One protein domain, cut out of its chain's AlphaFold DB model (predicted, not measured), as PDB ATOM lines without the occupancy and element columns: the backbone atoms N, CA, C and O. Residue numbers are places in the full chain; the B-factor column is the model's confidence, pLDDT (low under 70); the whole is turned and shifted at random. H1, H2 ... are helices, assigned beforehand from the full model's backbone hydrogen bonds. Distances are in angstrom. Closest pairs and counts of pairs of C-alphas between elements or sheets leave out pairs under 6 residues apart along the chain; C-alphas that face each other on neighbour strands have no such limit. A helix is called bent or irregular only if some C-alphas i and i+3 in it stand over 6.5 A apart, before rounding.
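Overview. This is residues 2 to 65 of the 109 residues of a protein of Cryptomonas curvata (UniProt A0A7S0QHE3). A long helix, H3, reaches out like an arm from the open end of a small helical hairpin, in which H1 and H2 run opposite ways side by side; H3 stands nearly at right angles to both, with its first turns near the start of H1 and the end of H2. The far part of the arm, residues 54 to 65, sticks out free of the rest, while the 52 residues that remain make the body. The printed part has 64 residues with three named helices, in the order H1, H2, H3 along the chain, and no named strand; the class is all helix. The whole is loose, with a radius of gyration of the C-alphas of 14.2 A, and flat, spanning 42 by 34 by 18 A along its three main axes.

Arrangement. The longest helix, H3, residues 45 to 64, touches no helix. It has a kink of 33 degrees near residue 52, and residues 54 to 65, of which 54 to 64 belong to H3, stand free: no C-alpha 8 or more residues away along the chain lies within 10 A of theirs. H1, residues 9 to 19, is close to H3 but not clearly touching, with 2 pairs of C-alphas within 8 A; the closest C-alphas of the two are those of Leu 11 and Trp 49, 7.2 A apart. The lines of H1 and H3 are about perpendicular, at 80 degrees. H2, residues 26 to 37, is also close to H3 but not clearly touching; their closest C-alphas are those of Met 36 and Ala 46, 7.4 A apart. The lines of H2 and H3 are about perpendicular, at 75 degrees. H1 and H2 touch, with 6 pairs of C-alphas within 8 A, and form a helical hairpin. Their closest C-alphas are those of Arg 19 and Pro 26, 5.0 A apart, and the two run opposite ways at a shallow tilt of 31 degrees, centre to centre 11.8 A. In H1 every pair of O i and N i+4 is within hydrogen-bond range; in H2 it is 5 of 8 pairs and in H3 14 of 16.

Along the chain. H3 runs from Leu 45, C-alpha at (187.837, 129.329, 130.795), to Val 64, C-alpha at (195.533, 130.487, 157.273), and is 27.6 A long from first to last C-alpha. It is irregular: C-alphas 47 and 50 are 7.3 A apart, where about 5 A is the spacing in a regular helix. H1 begins at Ser 9, C-alpha at (184.937, 116.956, 136.064), ends at Arg 19, and is 15.4 A long. H2 runs from Pro 26 to Glu 37 and is 15.5 A long; it too is irregular, with C-alphas 28 and 31 standing 7.1 A apart.

Size, cuts and confidence. The two C-alphas farthest apart are those of Val 27 and Asp 65, at 42.1 A, and the first and last printed C-alphas, of Lys 2 and Asp 65, are 40.4 A apart. Without the stretch that stands free, the body spans 33 by 21 by 19 A, with a radius of gyration of 11.6 A. The printed part has no cut. The links from H1 to H2, with 6 residues, and from H2 to H3, with 7 residues, are both short, and neither is tight. The mean pLDDT of the printed part is 90.9; residues 2 to 5 are under 70, the stretch of low confidence in this predicted model.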
ATOM      1  N   LYS A   2     192.345 118.760 120.297       38.12
ATOM      2  CA  LYS A   2     192.702 117.370 120.618       38.12
ATOM      3  C   LYS A   2     191.416 116.665 121.045       38.12
ATOM      4  O   LYS A   2     190.884 116.951 122.110       38.12
ATOM      5  N   GLN A   3     190.900 115.805 120.173       41.25
ATOM      6  CA  GLN A   3     189.863 114.842 120.519       41.25
ATOM      7  C   GLN A   3     190.406 113.961 121.654       41.25
ATOM      8  O   GLN A   3     191.475 113.374 121.502       41.25
ATOM      9  N   GLY A   4     189.703 113.899 122.788       45.38
ATOM     10  CA  GLY A   4     189.905 112.828 123.769       45.38
ATOM     11  C   GLY A   4     190.043 113.214 125.242       45.38
ATOM     12  O   GLY A   4     190.039 112.309 126.067       45.38
ATOM     13  N   VAL A   5     190.120 114.494 125.615       53.44
ATOM     14  CA  VAL A   5     190.071 114.883 127.038       53.44
ATOM     15  C   VAL A   5     188.863 115.783 127.238       53.44
ATOM     16  O   VAL A   5     188.861 116.932 126.807       53.44
ATOM     17  N   GLY A   6     187.798 115.221 127.815       72.69
ATOM     18  CA  GLY A   6     186.655 116.008 128.271       72.69
ATOM     19  C   GLY A   6     187.100 117.056 129.291       72.69
ATOM     20  O   GLY A   6     188.156 116.920 129.910       72.69
ATOM     21  N   TRP A   7     186.312 118.117 129.455       86.31
ATOM     22  CA  TRP A   7     186.601 119.148 130.449       86.31
ATOM     23  C   TRP A   7     186.716 118.582 131.864       86.31
ATOM     24  O   TRP A   7     186.173 117.515 132.166       86.31
ATOM     25  N   ASP A   8     187.396 119.334 132.732       91.06
ATOM     26  CA  ASP A   8     187.555 119.004 134.147       91.06
ATOM     27  C   ASP A   8     186.205 118.615 134.773       91.06
ATOM     28  O   ASP A   8     185.195 119.308 134.616       91.06
ATOM     29  N   SER A   9     186.173 117.487 135.484       93.81
ATOM     30  CA  SER A   9     184.937 116.956 136.064       93.81
ATOM     31  C   SER A   9     184.273 117.949 137.018       93.81
ATOM     32  O   SER A   9     183.046 118.038 137.046       93.81
ATOM     33  N   ARG A  10     185.062 118.757 137.734       95.62
ATOM     34  CA  ARG A  10     184.563 119.787 138.654       95.62
ATOM     35  C   ARG A  10     183.834 120.898 137.900       95.62
ATOM     36  O   ARG A  10     182.831 121.396 138.401       95.62
ATOM     37  N   LEU A  11     184.293 121.255 136.699       94.69
ATOM     38  CA  LEU A  11     183.614 122.238 135.847       94.69
ATOM     39  C   LEU A  11     182.275 121.695 135.335       94.69
ATOM     40  O   LEU A  11     181.262 122.393 135.377       94.69
ATOM     41  N   ASN A  12     182.239 120.422 134.938       93.44
ATOM     42  CA  ASN A  12     180.995 119.775 134.521       93.44
ATOM     43  C   ASN A  12     179.958 119.732 135.659       93.44
ATOM     44  O   ASN A  12     178.769 119.941 135.418       93.44
ATOM     45  N   GLU A  13     180.386 119.515 136.907       95.75
ATOM     46  CA  GLU A  13     179.491 119.585 138.071       95.75
ATOM     47  C   GLU A  13     178.946 120.999 138.318       95.75
ATOM     48  O   GLU A  13     177.774 121.155 138.677       95.75
ATOM     49  N   VAL A  14     179.740 122.044 138.059       95.19
ATOM     50  CA  VAL A  14     179.252 123.433 138.100       95.19
ATOM     51  C   VAL A  14     178.152 123.644 137.059       95.19
ATOM     52  O   VAL A  14     177.098 124.184 137.392       95.19
ATOM     53  N   PHE A  15     178.342 123.156 135.834       94.44
ATOM     54  CA  PHE A  15     177.359 123.307 134.756       94.44
ATOM     55  C   PHE A  15     176.050 122.589 135.088       94.44
ATOM     56  O   PHE A  15     174.974 123.173 134.957       94.44
ATOM     57  N   LYS A  16     176.132 121.356 135.602       95.25
ATOM     58  CA  LYS A  16     174.963 120.619 136.105       95.25
ATOM     59  C   LYS A  16     174.259 121.373 137.230       95.25
ATOM     60  O   LYS A  16     173.035 121.463 137.234       95.25
ATOM     61  N   THR A  17     175.018 121.942 138.165       96.81
ATOM     62  CA  THR A  17     174.456 122.690 139.297       96.81
ATOM     63  C   THR A  17     173.727 123.947 138.828       96.81
ATOM     64  O   THR A  17     172.630 124.222 139.308       96.81
ATOM     65  N   ILE A  18     174.279 124.687 137.865       95.94
ATOM     66  CA  ILE A  18     173.610 125.861 137.287       95.94
ATOM     67  C   ILE A  18     172.323 125.435 136.566       95.94
ATOM     68  O   ILE A  18     171.257 125.991 136.831       95.94
ATOM     69  N   ARG A  19     172.389 124.376 135.750       95.19
ATOM     70  CA  ARG A  19     171.229 123.823 135.028       95.19
ATOM     71  C   ARG A  19     170.158 123.211 135.929       95.19
ATOM     72  O   ARG A  19     169.017 123.080 135.503       95.19
ATOM     73  N   SER A  20     170.488 122.875 137.177       96.19
ATOM     74  CA  SER A  20     169.528 122.320 138.142       96.19
ATOM     75  C   SER A  20     168.456 123.315 138.610       96.19
ATOM     76  O   SER A  20     167.517 122.915 139.291       96.19
ATOM     77  N   GLY A  21     168.592 124.607 138.285       94.81
ATOM     78  CA  GLY A  21     167.659 125.654 138.719       94.81
ATOM     79  C   GLY A  21     167.912 126.174 140.134       94.81
ATOM     80  O   GLY A  21     167.147 126.983 140.652       94.81
ATOM     81  N   LYS A  22     169.022 125.761 140.763       95.94
ATOM     82  CA  LYS A  22     169.421 126.204 142.108       95.94
ATOM     83  C   LYS A  22     169.556 127.728 142.244       95.94
ATOM     84  O   LYS A  22     169.390 128.252 143.340       95.94
ATOM     85  N   PHE A  23     169.873 128.426 141.153       95.88
ATOM     86  CA  PHE A  23     170.127 129.872 141.138       95.88
ATOM     87  C   PHE A  23     169.041 130.683 140.412       95.88
ATOM     88  O   PHE A  23     169.264 131.852 140.113       95.88
ATOM     89  N   GLY A  24     167.880 130.086 140.123       95.06
ATOM     90  CA  GLY A  24     166.804 130.712 139.347       95.06
ATOM     91  C   GLY A  24     166.446 129.896 138.107       95.06
ATOM     92  O   GLY A  24     166.700 128.695 138.057       95.06
ATOM     93  N   ASN A  25     165.844 130.538 137.105       95.88
ATOM     94  CA  ASN A  25     165.459 129.867 135.865       95.88
ATOM     95  C   ASN A  25     166.713 129.444 135.064       95.88
ATOM     96  O   ASN A  25     167.470 130.315 134.636       95.88
ATOM     97  N   PRO A  26     166.945 128.138 134.813       94.94
ATOM     98  CA  PRO A  26     168.120 127.657 134.077       94.94
ATOM     99  C   PRO A  26     168.300 128.278 132.691       94.94
ATOM    100  O   PRO A  26     169.431 128.486 132.256       94.94
ATOM    101  N   VAL A  27     167.191 128.593 132.011       95.81
ATOM    102  CA  VAL A  27     167.196 129.149 130.649       95.81
ATOM    103  C   VAL A  27     167.944 130.480 130.594       95.81
ATOM    104  O   VAL A  27     168.628 130.756 129.611       95.81
ATOM    105  N   ASP A  28     167.889 131.265 131.673       96.00
ATOM    106  CA  ASP A  28     168.553 132.568 131.754       96.00
ATOM    107  C   ASP A  28     170.089 132.427 131.732       96.00
ATOM    108  O   ASP A  28     170.797 133.335 131.297       96.00
ATOM    109  N   PHE A  29     170.617 131.273 132.156       95.62
ATOM    110  CA  PHE A  29     172.054 130.990 132.207       95.62
ATOM    111  C   PHE A  29     172.586 130.285 130.951       95.62
ATOM    112  O   PHE A  29     173.801 130.263 130.730       95.62
ATOM    113  N   GLU A  30     171.712 129.737 130.103       93.88
ATOM    114  CA  GLU A  30     172.121 128.998 128.904       93.88
ATOM    115  C   GLU A  30     172.986 129.804 127.926       93.88
ATOM    116  O   GLU A  30     173.936 129.224 127.397       93.88
ATOM    117  N   PRO A  31     172.776 131.114 127.684       93.69
ATOM    118  CA  PRO A  31     173.677 131.880 126.821       93.69
ATOM    119  C   PRO A  31     175.136 131.858 127.303       93.69
ATOM    120  O   PRO A  31     176.058 131.761 126.492       93.69
ATOM    121  N   VAL A  32     175.356 131.893 128.622       92.06
ATOM    122  CA  VAL A  32     176.699 131.869 129.218       92.06
ATOM    123  C   VAL A  32     177.316 130.475 129.111       92.06
ATOM    124  O   VAL A  32     178.461 130.357 128.676       92.06
ATOM    125  N   LEU A  33     176.569 129.416 129.435       92.19
ATOM    126  CA  LEU A  33     177.067 128.036 129.337       92.19
ATOM    127  C   LEU A  33     177.377 127.645 127.883       92.19
ATOM    128  O   LEU A  33     178.459 127.130 127.587       92.19
ATOM    129  N   ASN A  34     176.484 127.998 126.954       91.12
ATOM    130  CA  ASN A  34     176.667 127.748 125.524       91.12
ATOM    131  C   ASN A  34     177.868 128.497 124.938       91.12
ATOM    132  O   ASN A  34     178.501 127.991 124.011       91.12
ATOM    133  N   SER A  35     178.223 129.668 125.479       90.62
ATOM    134  CA  SER A  35     179.419 130.399 125.038       90.62
ATOM    135  C   SER A  35     180.717 129.604 125.244       90.62
ATOM    136  O   SER A  35     181.672 129.786 124.491       90.62
ATOM    137  N   MET A  36     180.740 128.682 126.210       88.81
ATOM    138  CA  MET A  36     181.867 127.782 126.444       88.81
ATOM    139  C   MET A  36     181.717 126.483 125.643       88.81
ATOM    140  O   MET A  36     182.657 126.098 124.951       88.81
ATOM    141  N   GLU A  37     180.543 125.833 125.691       88.25
ATOM    142  CA  GLU A  37     180.318 124.505 125.073       88.25
ATOM    143  C   GLU A  37     180.334 124.571 123.548       88.25
ATOM    144  O   GLU A  37     181.042 123.812 122.889       88.25
ATOM    145  N   ASN A  38     179.579 125.518 122.994       86.50
ATOM    146  CA  ASN A  38     179.390 125.680 121.556       86.50
ATOM    147  C   ASN A  38     180.240 126.827 120.991       86.50
ATOM    148  O   ASN A  38     180.561 126.839 119.804       86.50
ATOM    149  N   GLY A  39     180.660 127.772 121.837       83.75
ATOM    150  CA  GLY A  39     181.580 128.853 121.466       83.75
ATOM    151  C   GLY A  39     183.062 128.458 121.457       83.75
ATOM    152  O   GLY A  39     183.914 129.335 121.295       83.75
ATOM    153  N   ASN A  40     183.367 127.159 121.590       85.25
ATOM    154  CA  ASN A  40     184.720 126.592 121.541       85.25
ATOM    155  C   ASN A  40     185.670 127.203 122.588       85.25
ATOM    156  O   ASN A  40     186.842 127.433 122.295       85.25
ATOM    157  N   ASP A  41     185.144 127.509 123.781       89.50
ATOM    158  CA  ASP A  41     185.893 128.081 124.907       89.50
ATOM    159  C   ASP A  41     186.872 129.201 124.490       89.50
ATOM    160  O   ASP A  41     188.074 129.151 124.752       89.50
ATOM    161  N   ARG A  42     186.364 130.217 123.776       90.88
ATOM    162  CA  ARG A  42     187.185 131.280 123.157       90.88
ATOM    163  C   ARG A  42     188.168 131.952 124.123       90.88
ATOM    164  O   ARG A  42     189.232 132.389 123.692       90.88
ATOM    165  N   TYR A  43     187.788 132.068 125.392       91.75
ATOM    166  CA  TYR A  43     188.568 132.741 126.430       91.75
ATOM    167  C   TYR A  43     189.324 131.775 127.347       91.75
ATOM    168  O   TYR A  43     189.852 132.223 128.358       91.75
ATOM    169  N   LEU A  44     189.397 130.483 126.996       92.81
ATOM    170  CA  LEU A  44     190.162 129.466 127.728       92.81
ATOM    171  C   LEU A  44     189.698 129.270 129.183       92.81
ATOM    172  O   LEU A  44     190.488 128.908 130.052       92.81
ATOM    173  N   LEU A  45     188.410 129.481 129.458       93.06
ATOM    174  CA  LEU A  45     187.837 129.329 130.795       93.06
ATOM    175  C   LEU A  45     187.887 127.869 131.252       93.06
ATOM    176  O   LEU A  45     188.278 127.587 132.385       93.06
ATOM    177  N   ALA A  46     187.510 126.940 130.372       92.25
ATOM    178  CA  ALA A  46     187.553 125.515 130.676       92.25
ATOM    179  C   ALA A  46     188.993 124.996 130.708       92.25
ATOM    180  O   ALA A  46     189.318 124.125 131.518       92.25
ATOM    181  N   HIS A  47     189.861 125.555 129.862       91.25
ATOM    182  CA  HIS A  47     191.288 125.245 129.860       91.25
ATOM    183  C   HIS A  47     191.980 125.646 131.176       91.25
ATOM    184  O   HIS A  47     192.686 124.829 131.771       91.25
ATOM    185  N   ASP A  48     191.752 126.866 131.666       95.44
ATOM    186  CA  ASP A  48     192.418 127.394 132.865       95.44
ATOM    187  C   ASP A  48     191.715 127.012 134.177       95.44
ATOM    188  O   ASP A  48     192.226 127.278 135.265       95.44
ATOM    189  N   TRP A  49     190.570 126.329 134.106       95.44
ATOM    190  CA  TRP A  49     189.778 125.951 135.275       95.44
ATOM    191  C   TRP A  49     190.583 125.207 136.349       95.44
ATOM    192  O   TRP A  49     190.541 125.559 137.531       95.44
ATOM    193  N   ALA A  50     191.341 124.182 135.951       95.50
ATOM    194  CA  ALA A  50     192.089 123.359 136.896       95.50
ATOM    195  C   ALA A  50     193.198 124.161 137.598       95.50
ATOM    196  O   ALA A  50     193.323 124.101 138.822       95.50
ATOM    197  N   SER A  51     193.954 124.955 136.834       96.75
ATOM    198  CA  SER A  51     195.050 125.768 137.368       96.75
ATOM    199  C   SER A  51     194.535 126.907 138.256       96.75
ATOM    200  O   SER A  51     195.167 127.242 139.262       96.75
ATOM    201  N   TYR A  52     193.357 127.452 137.938       97.88
ATOM    202  CA  TYR A  52     192.661 128.422 138.772       97.88
ATOM    203  C   TYR A  52     192.268 127.827 140.130       97.88
ATOM    204  O   TYR A  52     192.559 128.430 141.166       97.88
ATOM    205  N   LEU A  53     191.681 126.624 140.159       97.94
ATOM    206  CA  LEU A  53     191.348 125.949 141.420       97.94
ATOM    207  C   LEU A  53     192.598 125.630 142.254       97.94
ATOM    208  O   LEU A  53     192.585 125.815 143.471       97.94
ATOM    209  N   ASP A  54     193.701 125.236 141.616       97.94
ATOM    210  CA  ASP A  54     194.976 125.012 142.306       97.94
ATOM    211  C   ASP A  54     195.571 126.319 142.860       97.94
ATOM    212  O   ASP A  54     196.193 126.340 143.927       97.94
ATOM    213  N   ALA A  55     195.390 127.440 142.158       98.56
ATOM    214  CA  ALA A  55     195.745 128.760 142.666       98.56
ATOM    215  C   ALA A  55     194.893 129.140 143.884       98.56
ATOM    216  O   ALA A  55     195.464 129.540 144.899       98.56
ATOM    217  N   GLN A  56     193.574 128.937 143.832       98.62
ATOM    218  CA  GLN A  56     192.678 129.198 144.963       98.62
ATOM    219  C   GLN A  56     193.024 128.331 146.182       98.62
ATOM    220  O   GLN A  56     193.181 128.850 147.283       98.62
ATOM    221  N   ALA A  57     193.317 127.041 145.990       98.44
ATOM    222  CA  ALA A  57     193.760 126.171 147.081       98.44
ATOM    223  C   ALA A  57     195.084 126.638 147.725       98.44
ATOM    224  O   ALA A  57     195.313 126.438 148.922       98.44
ATOM    225  N   ARG A  58     195.984 127.265 146.951       98.44
ATOM    226  CA  ARG A  58     197.194 127.908 147.494       98.44
ATOM    227  C   ARG A  58     196.868 129.192 148.254       98.44
ATOM    228  O   ARG A  58     197.524 129.446 149.265       98.44
ATOM    229  N   VAL A  59     195.887 129.973 147.800       98.44
ATOM    230  CA  VAL A  59     195.396 131.166 148.508       98.44
ATOM    231  C   VAL A  59     194.830 130.773 149.868       98.44
ATOM    232  O   VAL A  59     195.284 131.326 150.867       98.44
ATOM    233  N   ASP A  60     193.960 129.764 149.934       98.50
ATOM    234  CA  ASP A  60     193.376 129.279 151.192       98.50
ATOM    235  C   ASP A  60     194.462 128.884 152.200       98.50
ATOM    236  O   ASP A  60     194.487 129.364 153.337       98.50
ATOM    237  N   LYS A  61     195.435 128.074 151.761       98.19
ATOM    238  CA  LYS A  61     196.585 127.675 152.591       98.19
ATOM    239  C   LYS A  61     197.409 128.878 153.050       98.19
ATOM    240  O   LYS A  61     197.838 128.928 154.200       98.19
ATOM    241  N   ALA A  62     197.647 129.840 152.160       98.25
ATOM    242  CA  ALA A  62     198.414 131.039 152.475       98.25
ATOM    243  C   ALA A  62     197.677 131.978 153.437       98.25
ATOM    244  O   ALA A  62     198.343 132.691 154.185       98.25
ATOM    245  N   TYR A  63     196.344 131.995 153.408       98.19
ATOM    246  CA  TYR A  63     195.517 132.869 154.233       98.19
ATOM    247  C   TYR A  63     195.430 132.391 155.690       98.19
ATOM    248  O   TYR A  63     195.406 133.212 156.607       98.19
ATOM    249  N   VAL A  64     195.459 131.070 155.919       98.25
ATOM    250  CA  VAL A  64     195.533 130.487 157.273       98.25
ATOM    251  C   VAL A  64     196.792 130.959 158.020       98.25
ATOM    252  O   VAL A  64     196.721 131.287 159.207       98.25
ATOM    253  N   ASP A  65     197.936 131.066 157.335       98.12
ATOM    254  CA  ASP A  65     199.148 131.680 157.895       98.12
ATOM    255  C   ASP A  65     199.058 133.215 157.872       98.12
ATOM    256  O   ASP A  65     199.556 133.894 156.970       98.12
TER     257      ASP A  65